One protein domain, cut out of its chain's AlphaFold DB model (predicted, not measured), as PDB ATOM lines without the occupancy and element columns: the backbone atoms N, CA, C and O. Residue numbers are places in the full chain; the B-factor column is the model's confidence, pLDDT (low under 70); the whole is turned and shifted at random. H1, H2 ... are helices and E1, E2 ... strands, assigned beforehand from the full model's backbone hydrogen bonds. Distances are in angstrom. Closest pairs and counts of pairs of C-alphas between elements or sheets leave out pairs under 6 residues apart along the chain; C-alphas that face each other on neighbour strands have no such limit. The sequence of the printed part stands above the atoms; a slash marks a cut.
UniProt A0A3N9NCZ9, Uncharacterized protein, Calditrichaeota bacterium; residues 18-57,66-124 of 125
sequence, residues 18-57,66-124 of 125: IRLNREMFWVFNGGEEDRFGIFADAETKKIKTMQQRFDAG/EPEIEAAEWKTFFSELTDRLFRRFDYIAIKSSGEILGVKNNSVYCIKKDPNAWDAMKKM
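Overview. This is residues 18 to 57 and 66 to 124 of the 125 residues of an uncharacterized protein of Calditrichaeota bacterium (UniProt A0A3N9NCZ9). A small, strongly twisted four-stranded sheet forms one end of an elongated domain, and two long helices, H2 and H3, run like two separate prongs along its long axis. The short helix H1 sits where H3 meets the sheet, and H4 crosses over E2; residues 44 to 57, of which 44 to 55 belong to H2, stick out free. The printed part has 99 residues, with four named helices and four named strands in the order E1 H1 H2 H3 E2 E3 E4 H4; the sheet order E1 E2 E3 E4 is all antiparallel, and the class is mixed, helices and strands. It is only just compact, close to loose, with a radius of gyration of the C-alphas of 15.1 A and spans of 47 by 27 by 21 A.

Arrangement. E1, residues 18 to 20, is an edge strand and the antiparallel neighbour of E2, residues 91 to 95, with N 20 and O 92 2.8 A apart, within hydrogen-bond range. H1, residues 22 to 28, only grazes the sheet. H2, residues 41 to 55, is not on the sheet and touches no helix. H3, residues 67 to 88, touches H1 with residues 79 to 86 alone, opposite ways at a steep tilt of 59 degrees; the closest C-alphas, of Arg 22 and Phe 86, are 6.8 A apart. H3 only grazes the sheet, with residues 85 to 88. E2, E3, residues 99 to 104, and E4, residues 107 to 113, form a meander, each strand the antiparallel neighbour of the one before, and both steps are hairpins. N 93 and O 101 are 2.8 A apart across E2 and E3, and N 102 and O 109 2.8 A across E3 and E4, within hydrogen-bond range. H4, residues 117 to 122, is on the sheet at a height of 8.5 A, over E2 and across the strands, at 77 degrees to E2 on the local plane. The closest C-alphas of H4 and E2, those of Ile 94 and Trp 118, are 6.2 A apart. H4 is close to H1 but not clearly touching, with C-alphas 28 and 121 6.6 A apart. In H1, H2, H3 and H4 every O i to N i+4 pair is within hydrogen-bond range.

Along the chain. E1 begins at C-alpha 18, (117.971, 136.770, 130.382), and is 6.5 A long; H1 is 9.8 A. H2 measures 20.6 A and H3 32.1 A, ending at C-alpha 88, (121.585, 118.679, 131.261). E2, E3 and E4 measure 13.2, 15.9 and 17.3 A. H4, 8.8 A, ends at C-alpha 122, (123.329, 143.584, 132.469).

Size, cuts and confidence. The two C-alphas farthest apart, those of Gly 57 and Asn 106, are 48.7 A apart. Residues 58 to 65 are not printed, and C-alphas 57 and 66 are 17.1 A apart across this cut, in the link from H2 to H3. The link from H1 to H2, residues 29 to 40, is long. Mean pLDDT of the printed part is 78.7; residues 40 to 57, 66 to 71 and 74 are under 70.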
ATOM      1  N   ILE A  18     116.884 136.711 131.363       88.88
ATOM      2  CA  ILE A  18     117.971 136.770 130.382       88.88
ATOM      3  C   ILE A  18     118.398 135.339 130.088       88.88
ATOM      4  O   ILE A  18     118.820 134.614 130.991       88.88
ATOM      5  N   ARG A  19     118.285 134.935 128.822       91.12
ATOM      6  CA  ARG A  19     118.704 133.612 128.355       91.12
ATOM      7  C   ARG A  19     120.168 133.630 127.968       91.12
ATOM      8  O   ARG A  19     120.599 134.472 127.185       91.12
ATOM      9  N   LEU A  20     120.904 132.656 128.479       90.19
ATOM     10  CA  LEU A  20     122.308 132.449 128.186       90.19
ATOM     11  C   LEU A  20     122.472 131.183 127.357       90.19
ATOM     12  O   LEU A  20     122.042 130.092 127.746       90.19
ATOM     13  N   ASN A  21     123.139 131.338 126.218       88.19
ATOM     14  CA  ASN A  21     123.742 130.211 125.526       88.19
ATOM     15  C   ASN A  21     125.056 129.808 126.227       88.19
ATOM     16  O   ASN A  21     125.495 130.449 127.186       88.19
ATOM     17  N   ARG A  22     125.691 128.747 125.727       88.56
ATOM     18  CA  ARG A  22     126.925 128.190 126.296       88.56
ATOM     19  C   ARG A  22     128.039 129.223 126.467       88.56
ATOM     20  O   ARG A  22     128.652 129.294 127.526       88.56
ATOM     21  N   GLU A  23     128.323 129.992 125.422       89.31
ATOM     22  CA  GLU A  23     129.429 130.953 125.410       89.31
ATOM     23  C   GLU A  23     129.152 132.131 126.347       89.31
ATOM     24  O   GLU A  23     130.001 132.495 127.158       89.31
ATOM     25  N   MET A  24     127.930 132.665 126.310       90.94
ATOM     26  CA  MET A  24     127.510 133.732 127.216       90.94
ATOM     27  C   MET A  24     127.589 133.286 128.675       90.94
ATOM     28  O   MET A  24     128.085 134.033 129.513       90.94
ATOM     29  N   PHE A  25     127.139 132.065 128.976       91.12
ATOM     30  CA  PHE A  25     127.226 131.508 130.323       91.12
ATOM     31  C   PHE A  25     128.672 131.341 130.785       91.12
ATOM     32  O   PHE A  25     128.977 131.685 131.923       91.12
ATOM     33  N   TRP A  26     129.559 130.855 129.912       88.44
ATOM     34  CA  TRP A  26     130.977 130.702 130.224       88.44
ATOM     35  C   TRP A  26     131.602 132.020 130.688       88.44
ATOM     36  O   TRP A  26     132.197 132.078 131.760       88.44
ATOM     37  N   VAL A  27     131.401 133.100 129.927       88.38
ATOM     38  CA  VAL A  27     131.917 134.431 130.288       88.38
ATOM     39  C   VAL A  27     131.222 134.971 131.541       88.38
ATOM     40  O   VAL A  27     131.877 135.502 132.439       88.38
ATOM     41  N   PHE A  28     129.900 134.805 131.632       89.62
ATOM     42  CA  PHE A  28     129.103 135.258 132.769       89.62
ATOM     43  C   PHE A  28     129.580 134.635 134.086       89.62
ATOM     44  O   PHE A  28     129.819 135.361 135.055       89.62
ATOM     45  N   ASN A  29     129.800 133.318 134.099       88.44
ATOM     46  CA  ASN A  29     130.259 132.571 135.266       88.44
ATOM     47  C   ASN A  29     131.750 132.791 135.591       88.44
ATOM     48  O   ASN A  29     132.296 132.106 136.446       88.44
ATOM     49  N   GLY A  30     132.425 133.735 134.928       83.69
ATOM     50  CA  GLY A  30     133.839 134.032 135.171       83.69
ATOM     51  C   GLY A  30     134.807 133.025 134.547       83.69
ATOM     52  O   GLY A  30     135.969 132.987 134.934       83.69
ATOM     53  N   GLY A  31     134.355 132.209 133.590       84.19
ATOM     54  CA  GLY A  31     135.172 131.200 132.921       84.19
ATOM     55  C   GLY A  31     135.764 130.190 133.901       84.19
ATOM     56  O   GLY A  31     135.043 129.387 134.490       84.19
ATOM     57  N   GLU A  32     137.083 130.254 134.066       77.69
ATOM     58  CA  GLU A  32     137.861 129.395 134.967       77.69
ATOM     59  C   GLU A  32     137.662 129.724 136.456       77.69
ATOM     60  O   GLU A  32     138.047 128.938 137.312       77.69
ATOM     61  N   GLU A  33     137.050 130.862 136.797       74.69
ATOM     62  CA  GLU A  33     136.927 131.308 138.192       74.69
ATOM     63  C   GLU A  33     135.659 130.800 138.915       74.69
ATOM     64  O   GLU A  33     135.560 130.979 140.125       74.69
ATOM     65  N   ASP A  34     134.688 130.192 138.212       82.12
ATOM     66  CA  ASP A  34     133.343 129.823 138.728       82.12
ATOM     67  C   ASP A  34     132.758 130.858 139.708       82.12
ATOM     68  O   ASP A  34     132.459 130.579 140.873       82.12
ATOM     69  N   ARG A  35     132.593 132.089 139.220       81.94
ATOM     70  CA  ARG A  35     132.214 133.278 139.996       81.94
ATOM     71  C   ARG A  35     131.021 133.058 140.923       81.94
ATOM     72  O   ARG A  35     130.986 133.621 142.014       81.94
ATOM     73  N   PHE A  36     130.026 132.292 140.483       83.12
ATOM     74  CA  PHE A  36     128.780 132.096 141.226       83.12
ATOM     75  C   PHE A  36     128.747 130.782 142.019       83.12
ATOM     76  O   PHE A  36     127.745 130.486 142.685       83.12
ATOM     77  N   GLY A  37     129.827 129.994 141.990       81.06
ATOM     78  CA  GLY A  37     129.912 128.697 142.659       81.06
ATOM     79  C   GLY A  37     128.776 127.782 142.213       81.06
ATOM     80  O   GLY A  37     127.984 127.332 143.054       81.06
ATOM     81  N   ILE A  38     128.607 127.654 140.895       82.19
ATOM     82  CA  ILE A  38     127.567 126.835 140.260       82.19
ATOM     83  C   ILE A  38     128.017 125.375 140.181       82.19
ATOM     84  O   ILE A  38     127.181 124.466 140.244       82.19
ATOM     85  N   PHE A  39     129.320 125.131 140.056       79.31
ATOM     86  CA  PHE A  39     129.872 123.786 140.017       79.31
ATOM     87  C   PHE A  39     129.977 123.218 141.449       79.31
ATOM     88  O   PHE A  39     130.232 123.935 142.414       79.31
ATOM     89  N   ALA A  40     129.657 121.930 141.632       64.12
ATOM     90  CA  ALA A  40     129.421 121.353 142.961       64.12
ATOM     91  C   ALA A  40     130.723 121.023 143.718       64.12
ATOM     92  O   ALA A  40     131.710 120.603 143.122       64.12
ATOM     93  N   ASP A  41     130.677 121.034 145.058       54.16
ATOM     94  CA  ASP A  41     131.812 120.735 145.959       54.16
ATOM     95  C   ASP A  41     132.537 119.397 145.711       54.16
ATOM     96  O   ASP A  41     133.678 119.207 146.137       54.16
ATOM     97  N   ALA A  42     131.905 118.435 145.033       45.22
ATOM     98  CA  ALA A  42     132.543 117.172 144.652       45.22
ATOM     99  C   ALA A  42     133.716 117.380 143.675       45.22
ATOM    100  O   ALA A  42     134.682 116.613 143.690       45.22
ATOM    101  N   GLU A  43     133.660 118.441 142.872       51.47
ATOM    102  CA  GLU A  43     134.727 118.873 141.975       51.47
ATOM    103  C   GLU A  43     135.815 119.611 142.767       51.47
ATOM    104  O   GLU A  43     136.982 119.241 142.644       51.47
ATOM    105  N   THR A  44     135.450 120.446 143.745       48.22
ATOM    106  CA  THR A  44     136.352 121.006 144.776       48.22
ATOM    107  C   THR A  44     137.080 119.919 145.581       48.22
ATOM    108  O   THR A  44     138.247 120.060 145.947       48.22
ATOM    109  N   LYS A  45     136.435 118.773 145.830       47.88
ATOM    110  CA  LYS A  45     137.043 117.605 146.488       47.88
ATOM    111  C   LYS A  45     138.024 116.879 145.563       47.88
ATOM    112  O   LYS A  45     139.034 116.370 146.048       47.88
ATOM    113  N   LYS A  46     137.778 116.860 144.248       53.44
ATOM    114  CA  LYS A  46     138.712 116.340 143.234       53.44
ATOM    115  C   LYS A  46     139.955 117.231 143.133       53.44
ATOM    116  O   LYS A  46     141.058 116.692 143.119       53.44
ATOM    117  N   ILE A  47     139.775 118.553 143.206       51.91
ATOM    118  CA  ILE A  47     140.845 119.557 143.353       51.91
ATOM    119  C   ILE A  47     141.675 119.262 144.610       51.91
ATOM    120  O   ILE A  47     142.868 118.995 144.511       51.91
ATOM    121  N   LYS A  48     141.032 119.152 145.781       53.53
ATOM    122  CA  LYS A  48     141.702 118.837 147.058       53.53
ATOM    123  C   LYS A  48     142.436 117.488 147.044       53.53
ATOM    124  O   LYS A  48     143.505 117.362 147.630       53.53
ATOM    125  N   THR A  49     141.879 116.482 146.365       52.41
ATOM    126  CA  THR A  49     142.474 115.137 146.251       52.41
ATOM    127  C   THR A  49     143.652 115.111 145.274       52.41
ATOM    128  O   THR A  49     144.609 114.375 145.505       52.41
ATOM    129  N   MET A  50     143.621 115.909 144.199       53.00
ATOM    130  CA  MET A  50     144.774 116.091 143.310       53.00
ATOM    131  C   MET A  50     145.889 116.863 144.020       53.00
ATOM    132  O   MET A  50     147.024 116.401 144.003       53.00
ATOM    133  N   GLN A  51     145.560 117.925 144.760       53.28
ATOM    134  CA  GLN A  51     146.514 118.684 145.580       53.28
ATOM    135  C   GLN A  51     147.186 117.813 146.659       53.28
ATOM    136  O   GLN A  51     148.400 117.842 146.815       53.28
ATOM    137  N   GLN A  52     146.426 116.940 147.333       50.62
ATOM    138  CA  GLN A  52     146.976 115.993 148.316       50.62
ATOM    139  C   GLN A  52     147.826 114.873 147.689       50.62
ATOM    140  O   GLN A  52     148.793 114.421 148.300       50.62
ATOM    141  N   ARG A  53     147.491 114.410 146.475       51.12
ATOM    142  CA  ARG A  53     148.351 113.484 145.711       51.12
ATOM    143  C   ARG A  53     149.648 114.161 145.268       51.12
ATOM    144  O   ARG A  53     150.670 113.484 145.188       51.12
ATOM    145  N   PHE A  54     149.610 115.468 145.028       48.28
ATOM    146  CA  PHE A  54     150.790 116.277 144.761       48.28
ATOM    147  C   PHE A  54     151.675 116.422 146.004       48.28
ATOM    148  O   PHE A  54     152.835 116.014 145.936       48.28
ATOM    149  N   ASP A  55     151.150 116.857 147.152       49.66
ATOM    150  CA  ASP A  55     151.932 116.997 148.398       49.66
ATOM    151  C   ASP A  55     152.641 115.690 148.809       49.66
ATOM    152  O   ASP A  55     153.780 115.705 149.275       49.66
ATOM    153  N   ALA A  56     152.002 114.535 148.584       48.78
ATOM    154  CA  ALA A  56     152.567 113.223 148.907       48.78
ATOM    155  C   ALA A  56     153.623 112.712 147.901       48.78
ATOM    156  O   ALA A  56     154.337 111.756 148.205       48.78
ATOM    157  N   GLY A  57     153.735 113.316 146.711       46.75
ATOM    158  CA  GLY A  57     154.628 112.870 145.630       46.75
ATOM    159  C   GLY A  57     155.720 113.861 145.214       46.75
ATOM    160  O   GLY A  57     156.578 113.503 144.406       46.75
ATOM    161  N   GLU A  66     155.178 123.670 134.133       57.91
ATOM    162  CA  GLU A  66     155.016 124.992 133.540       57.91
ATOM    163  C   GLU A  66     153.629 125.551 133.914       57.91
ATOM    164  O   GLU A  66     152.627 124.879 133.661       57.91
ATOM    165  N   PRO A  67     153.532 126.768 134.483       59.84
ATOM    166  CA  PRO A  67     152.255 127.398 134.851       59.84
ATOM    167  C   PRO A  67     151.232 127.460 133.705       59.84
ATOM    168  O   PRO A  67     150.026 127.496 133.928       59.84
ATOM    169  N   GLU A  68     151.718 127.454 132.465       57.44
ATOM    170  CA  GLU A  68     150.908 127.449 131.249       57.44
ATOM    171  C   GLU A  68     150.165 126.121 131.041       57.44
ATOM    172  O   GLU A  68     149.015 126.124 130.601       57.44
ATOM    173  N   ILE A  69     150.788 124.993 131.402       59.19
ATOM    174  CA  ILE A  69     150.161 123.666 131.346       59.19
ATOM    175  C   ILE A  69     149.054 123.589 132.395       59.19
ATOM    176  O   ILE A  69     147.945 123.162 132.084       59.19
ATOM    177  N   GLU A  70     149.323 124.073 133.609       63.19
ATOM    178  CA  GLU A  70     148.331 124.124 134.682       63.19
ATOM    179  C   GLU A  70     147.114 124.970 134.270       63.19
ATOM    180  O   GLU A  70     145.982 124.490 134.327       63.19
ATOM    181  N   ALA A  71     147.328 126.189 133.762       67.50
ATOM    182  CA  ALA A  71     146.245 127.043 133.270       67.50
ATOM    183  C   ALA A  71     145.434 126.382 132.134       67.50
ATOM    184  O   ALA A  71     144.203 126.434 132.127       67.50
ATOM    185  N   ALA A  72     146.097 125.706 131.189       73.19
ATOM    186  CA  ALA A  72     145.424 125.007 130.093       73.19
ATOM    187  C   ALA A  72     144.580 123.807 130.571       73.19
ATOM    188  O   ALA A  72     143.478 123.572 130.052       73.19
ATOM    189  N   GLU A  73     145.061 123.057 131.565       71.19
ATOM    190  CA  GLU A  73     144.319 121.952 132.179       71.19
ATOM    191  C   GLU A  73     143.083 122.461 132.933       71.19
ATOM    192  O   GLU A  73     141.988 121.914 132.753       71.19
ATOM    193  N   TRP A  74     143.214 123.553 133.692       68.88
ATOM    194  CA  TRP A  74     142.088 124.203 134.371       68.88
ATOM    195  C   TRP A  74     141.031 124.688 133.387       68.88
ATOM    196  O   TRP A  74     139.851 124.348 133.523       68.88
ATOM    197  N   LYS A  75     141.449 125.395 132.335       78.44
ATOM    198  CA  LYS A  75     140.563 125.837 131.256       78.44
ATOM    199  C   LYS A  75     139.757 124.695 130.654       78.44
ATOM    200  O   LYS A  75     138.541 124.805 130.477       78.44
ATOM    201  N   THR A  76     140.437 123.592 130.348       78.38
ATOM    202  CA  THR A  76     139.813 122.395 129.774       78.38
ATOM    203  C   THR A  76     138.778 121.817 130.731       78.38
ATOM    204  O   THR A  76     137.634 121.583 130.339       78.38
ATOM    205  N   PHE A  77     139.145 121.667 132.003       78.38
ATOM    206  CA  PHE A  77     138.270 121.132 133.037       78.38
ATOM    207  C   PHE A  77     136.976 121.942 133.189       78.38
ATOM    208  O   PHE A  77     135.882 121.386 133.091       78.38
ATOM    209  N   PHE A  78     137.074 123.259 133.370       79.38
ATOM    210  CA  PHE A  78     135.902 124.121 133.536       79.38
ATOM    211  C   PHE A  78     135.041 124.182 132.259       79.38
ATOM    212  O   PHE A  78     133.804 124.200 132.338       79.38
ATOM    213  N   SER A  79     135.659 124.132 131.072       84.00
ATOM    214  CA  SER A  79     134.922 124.024 129.807       84.00
ATOM    215  C   SER A  79     134.087 122.738 129.753       84.00
ATOM    216  O   SER A  79     132.917 122.784 129.368       84.00
ATOM    217  N   GLU A  80     134.629 121.602 130.203       84.31
ATOM    218  CA  GLU A  80     133.872 120.347 130.287       84.31
ATOM    219  C   GLU A  80     132.710 120.416 131.288       84.31
ATOM    220  O   GLU A  80     131.654 119.822 131.050       84.31
ATOM    221  N   LEU A  81     132.868 121.119 132.415       84.56
ATOM    222  CA  LEU A  81     131.777 121.312 133.380       84.56
ATOM    223  C   LEU A  81     130.630 122.107 132.770       84.56
ATOM    224  O   LEU A  81     129.459 121.739 132.909       84.56
ATOM    225  N   THR A  82     130.978 123.148 132.022       87.81
ATOM    226  CA  THR A  82     130.012 123.940 131.265       87.81
ATOM    227  C   THR A  82     129.306 123.081 130.220       87.81
ATOM    228  O   THR A  82     128.079 123.107 130.129       87.81
ATOM    229  N   ASP A  83     130.034 122.225 129.499       89.25
ATOM    230  CA  ASP A  83     129.434 121.275 128.553       89.25
ATOM    231  C   ASP A  83     128.456 120.314 129.228       89.25
ATOM    232  O   ASP A  83     127.370 120.054 128.706       89.25
ATOM    233  N   ARG A  84     128.800 119.781 130.402       87.12
ATOM    234  CA  ARG A  84     127.899 118.905 131.165       87.12
ATOM    235  C   ARG A  84     126.627 119.638 131.579       87.12
ATOM    236  O   ARG A  84     125.548 119.046 131.506       87.12
ATOM    237  N   LEU A  85     126.735 120.907 131.970       88.75
ATOM    238  CA  LEU A  85     125.589 121.732 132.338       88.75
ATOM    239  C   LEU A  85     124.625 121.907 131.150       88.75
ATOM    240  O   LEU A  85     123.434 121.636 131.292       88.75
ATOM    241  N   PHE A  86     125.145 122.239 129.966       90.12
ATOM    242  CA  PHE A  86     124.352 122.409 128.735       90.12
ATOM    243  C   PHE A  86     123.935 121.092 128.054       90.12
ATOM    244  O   PHE A  86     123.087 121.084 127.171       90.12
ATOM    245  N   ARG A  87     124.469 119.940 128.479       91.06
ATOM    246  CA  ARG A  87     123.868 118.624 128.173       91.06
ATOM    247  C   ARG A  87     122.670 118.323 129.073       91.06
ATOM    248  O   ARG A  87     121.778 117.552 128.707       91.06
ATOM    249  N   ARG A  88     122.665 118.875 130.289       88.69
ATOM    250  CA  ARG A  88     121.585 118.679 131.261       88.69
ATOM    251  C   ARG A  88     120.407 119.609 130.984       88.69
ATOM    252  O   ARG A  88     119.276 119.132 131.093       88.69
ATOM    253  N   PHE A  89     120.673 120.856 130.614       91.06
ATOM    254  CA  PHE A  89     119.688 121.909 130.372       91.06
ATOM    255  C   PHE A  89     119.792 122.437 128.940       91.06
ATOM    256  O   PHE A  89     120.895 122.579 128.425       91.06
ATOM    257  N   ASP A  90     118.655 122.753 128.326       89.12
ATOM    258  CA  ASP A  90     118.582 123.311 126.971       89.12
ATOM    259  C   ASP A  90     119.165 124.733 126.939       89.12
ATOM    260  O   ASP A  90     119.829 125.129 125.982       89.12
ATOM    261  N   TYR A  91     118.933 125.498 128.011       90.25
ATOM    262  CA  TYR A  91     119.538 126.807 128.239       90.25
ATOM    263  C   TYR A  91     119.587 127.154 129.731       90.25
ATOM    264  O   TYR A  91     118.917 126.530 130.564       90.25
ATOM    265  N   ILE A  92     120.376 128.181 130.052       93.06
ATOM    266  CA  ILE A  92     120.434 128.790 131.380       93.06
ATOM    267  C   ILE A  92     119.718 130.138 131.335       93.06
ATOM    268  O   ILE A  92     119.865 130.891 130.374       93.06
ATOM    269  N   ALA A  93     118.940 130.442 132.365       92.25
ATOM    270  CA  ALA A  93     118.233 131.703 132.518       92.25
ATOM    271  C   ALA A  93     118.640 132.392 133.818       92.25
ATOM    272  O   ALA A  93     118.877 131.733 134.828       92.25
ATOM    273  N   ILE A  94     118.684 133.719 133.803       92.38
ATOM    274  CA  ILE A  94     118.846 134.535 135.008       92.38
ATOM    275  C   ILE A  94     117.569 135.340 135.190       92.38
ATOM    276  O   ILE A  94     117.150 136.028 134.261       92.38
ATOM    277  N   LYS A  95     116.958 135.266 136.375       91.50
ATOM    278  CA  LYS A  95     115.835 136.126 136.772       91.50
ATOM    279  C   LYS A  95     116.334 137.442 137.360       91.50
ATOM    280  O   LYS A  95     117.390 137.493 137.989       91.50
ATOM    281  N   SER A  96     115.497 138.473 137.284       90.50
ATOM    282  CA  SER A  96     115.706 139.752 137.980       90.50
ATOM    283  C   SER A  96     115.829 139.627 139.499       90.50
ATOM    284  O   SER A  96     116.441 140.476 140.136       90.50
ATOM    285  N   SER A  97     115.318 138.538 140.074       90.06
ATOM    286  CA  SER A  97     115.495 138.174 141.482       90.06
ATOM    287  C   SER A  97     116.902 137.668 141.837       90.06
ATOM    288  O   SER A  97     117.165 137.416 143.012       90.06
ATOM    289  N   GLY A  98     117.790 137.469 140.857       89.25
ATOM    290  CA  GLY A  98     119.110 136.866 141.063       89.25
ATOM    291  C   GLY A  98     119.112 135.331 141.046       89.25
ATOM    292  O   GLY A  98     120.108 134.690 141.377       89.25
ATOM    293  N   GLU A  99     118.004 134.690 140.673       92.69
ATOM    294  CA  GLU A  99     117.972 133.233 140.512       92.69
ATOM    295  C   GLU A  99     118.595 132.825 139.171       92.69
ATOM    296  O   GLU A  99     118.177 133.301 138.115       92.69
ATOM    297  N   ILE A 100     119.566 131.913 139.222       92.69
ATOM    298  CA  ILE A 100     120.178 131.257 138.065       92.69
ATOM    299  C   ILE A 100     119.487 129.906 137.889       92.69
ATOM    300  O   ILE A 100     119.513 129.047 138.778       92.69
ATOM    301  N   LEU A 101     118.847 129.726 136.742       92.88
ATOM    302  CA  LEU A 101     117.928 128.638 136.455       92.88
ATOM    303  C   LEU A 101     118.437 127.805 135.278       92.88
ATOM    304  O   LEU A 101     118.869 128.348 134.267       92.88
ATOM    305  N   GLY A 102     118.335 126.487 135.385       92.38
ATOM    306  CA  GLY A 102     118.490 125.567 134.265       92.38
ATOM    307  C   GLY A 102     117.123 125.196 133.722       92.38
ATOM    308  O   GLY A 102     116.258 124.768 134.488       92.38
ATOM    309  N   VAL A 103     116.915 125.339 132.416       90.31
ATOM    310  CA  VAL A 103     115.641 125.000 131.772       90.31
ATOM    311  C   VAL A 103     115.825 123.773 130.891       90.31
ATOM    312  O   VAL A 103     116.755 123.711 130.093       90.31
ATOM    313  N   LYS A 104     114.951 122.776 131.044       89.56
ATOM    314  CA  LYS A 104     114.930 121.562 130.215       89.56
ATOM    315  C   LYS A 104     113.495 121.159 129.912       89.56
ATOM    316  O   LYS A 104     112.749 120.904 130.854       89.56
ATOM    317  N   ASN A 105     113.106 121.035 128.642       84.38
ATOM    318  CA  ASN A 105     111.767 120.567 128.240       84.38
ATOM    319  C   ASN A 105     110.624 121.257 129.027       84.38
ATOM    320  O   ASN A 105     109.756 120.588 129.590       84.38
ATOM    321  N   ASN A 106     110.658 122.591 129.130       78.00
ATOM    322  CA  ASN A 106     109.720 123.422 129.913       78.00
ATOM    323  C   ASN A 106     109.721 123.202 131.439       78.00
ATOM    324  O   ASN A 106     108.885 123.767 132.141       78.00
ATOM    325  N   SER A 107     110.648 122.407 131.968       84.44
ATOM    326  CA  SER A 107     110.904 122.300 133.404       84.44
ATOM    327  C   SER A 107     112.011 123.268 133.799       84.44
ATOM    328  O   SER A 107     113.054 123.329 133.146       84.44
ATOM    329  N   VAL A 108     111.783 124.012 134.877       87.62
ATOM    330  CA  VAL A 108     112.708 125.014 135.405       87.62
ATOM    331  C   VAL A 108     113.319 124.484 136.697       87.62
ATOM    332  O   VAL A 108     112.602 124.031 137.586       87.62
ATOM    333  N   TYR A 109     114.643 124.544 136.802       89.44
ATOM    334  CA  TYR A 109     115.399 124.085 137.962       89.44
ATOM    335  C   TYR A 109     116.238 125.236 138.505       89.44
ATOM    336  O   TYR A 109     117.066 125.784 137.784       89.44
ATOM    337  N   CYS A 110     116.070 125.588 139.779       90.56
ATOM    338  CA  CYS A 110     116.962 126.548 140.424       90.56
ATOM    339  C   CYS A 110     118.344 125.912 140.622       90.56
ATOM    340  O   CYS A 110     118.475 124.942 141.368       90.56
ATOM    341  N   ILE A 111     119.361 126.455 139.953       90.31
ATOM    342  CA  ILE A 111     120.755 126.010 140.071       90.31
ATOM    343  C   ILE A 111     121.421 126.734 141.240       90.31
ATOM    344  O   ILE A 111     122.029 126.106 142.104       90.31
ATOM    345  N   LYS A 112     121.279 128.063 141.279       91.00
ATOM    346  CA  LYS A 112     121.897 128.935 142.280       91.00
ATOM    347  C   LYS A 112     121.036 130.175 142.493       91.00
ATOM    348  O   LYS A 112     120.337 130.607 141.582       91.00
ATOM    349  N   LYS A 113     121.106 130.763 143.686       91.06
ATOM    350  CA  LYS A 113     120.577 132.103 143.950       91.06
ATOM    351  C   LYS A 113     121.742 133.020 144.282       91.06
ATOM    352  O   LYS A 113     122.460 132.747 145.242       91.06
ATOM    353  N   ASP A 114     121.917 134.065 143.489       89.94
ATOM    354  CA  ASP A 114     122.889 135.123 143.730       89.94
ATOM    355  C   ASP A 114     122.247 136.482 143.405       89.94
ATOM    356  O   ASP A 114     121.914 136.738 142.246       89.94
ATOM    357  N   PRO A 115     122.070 137.371 144.398       88.88
ATOM    358  CA  PRO A 115     121.387 138.648 144.193       88.88
ATOM    359  C   PRO A 115     122.077 139.551 143.157       88.88
ATOM    360  O   PRO A 115     121.422 140.415 142.584       88.88
ATOM    361  N   ASN A 116     123.366 139.344 142.875       90.44
ATOM    362  CA  ASN A 116     124.137 140.141 141.925       90.44
ATOM    363  C   ASN A 116     124.147 139.551 140.504       90.44
ATOM    364  O   ASN A 116     124.652 140.202 139.588       90.44
ATOM    365  N   ALA A 117     123.611 138.343 140.290       90.88
ATOM    366  CA  ALA A 117     123.651 137.665 138.991       90.88
ATOM    367  C   ALA A 117     122.999 138.490 137.868       90.88
ATOM    368  O   ALA A 117     123.542 138.599 136.770       90.88
ATOM    369  N   TRP A 118     121.851 139.109 138.144       91.25
ATOM    370  CA  TRP A 118     121.127 139.906 137.152       91.25
ATOM    371  C   TRP A 118     121.902 141.156 136.726       91.25
ATOM    372  O   TRP A 118     122.057 141.426 135.533       91.25
ATOM    373  N   ASP A 119     122.440 141.891 137.697       90.75
ATOM    374  CA  ASP A 119     123.210 143.105 137.435       90.75
ATOM    375  C   ASP A 119     124.550 142.796 136.765       90.75
ATOM    376  O   ASP A 119     124.994 143.547 135.896       90.75
ATOM    377  N   ALA A 120     125.187 141.679 137.130       88.81
ATOM    378  CA  ALA A 120     126.394 141.202 136.466       88.81
ATOM    379  C   ALA A 120     126.136 140.925 134.979       88.81
ATOM    380  O   ALA A 120     126.927 141.348 134.139       88.81
ATOM    381  N   MET A 121     125.004 140.298 134.645       86.94
ATOM    382  CA  MET A 121     124.639 140.041 133.254       86.94
ATOM    383  C   MET A 121     124.326 141.331 132.485       86.94
ATOM    384  O   MET A 121     124.770 141.496 131.352       86.94
ATOM    385  N   LYS A 122     123.617 142.284 133.100       86.12
ATOM    386  CA  LYS A 122     123.329 143.584 132.469       86.12
ATOM    387  C   LYS A 122     124.573 144.406 132.148       86.12
ATOM    388  O   LYS A 122     124.518 145.220 131.242       86.12
ATOM    389  N   LYS A 123     125.672 144.222 132.882       85.38
ATOM    390  CA  LYS A 123     126.947 144.910 132.619       85.38
ATOM    391  C   LYS A 123     127.743 144.298 131.462       85.38
ATOM    392  O   LYS A 123     128.719 144.903 131.034       85.38
ATOM    393  N   MET A 124     127.377 143.098 131.004       77.62
ATOM    394  CA  MET A 124     128.054 142.403 129.904       77.62
ATOM    395  C   MET A 124     127.493 142.746 128.516       77.62
ATOM    396  O   MET A 124     128.138 142.404 127.526       77.62
TER     397      MET A 124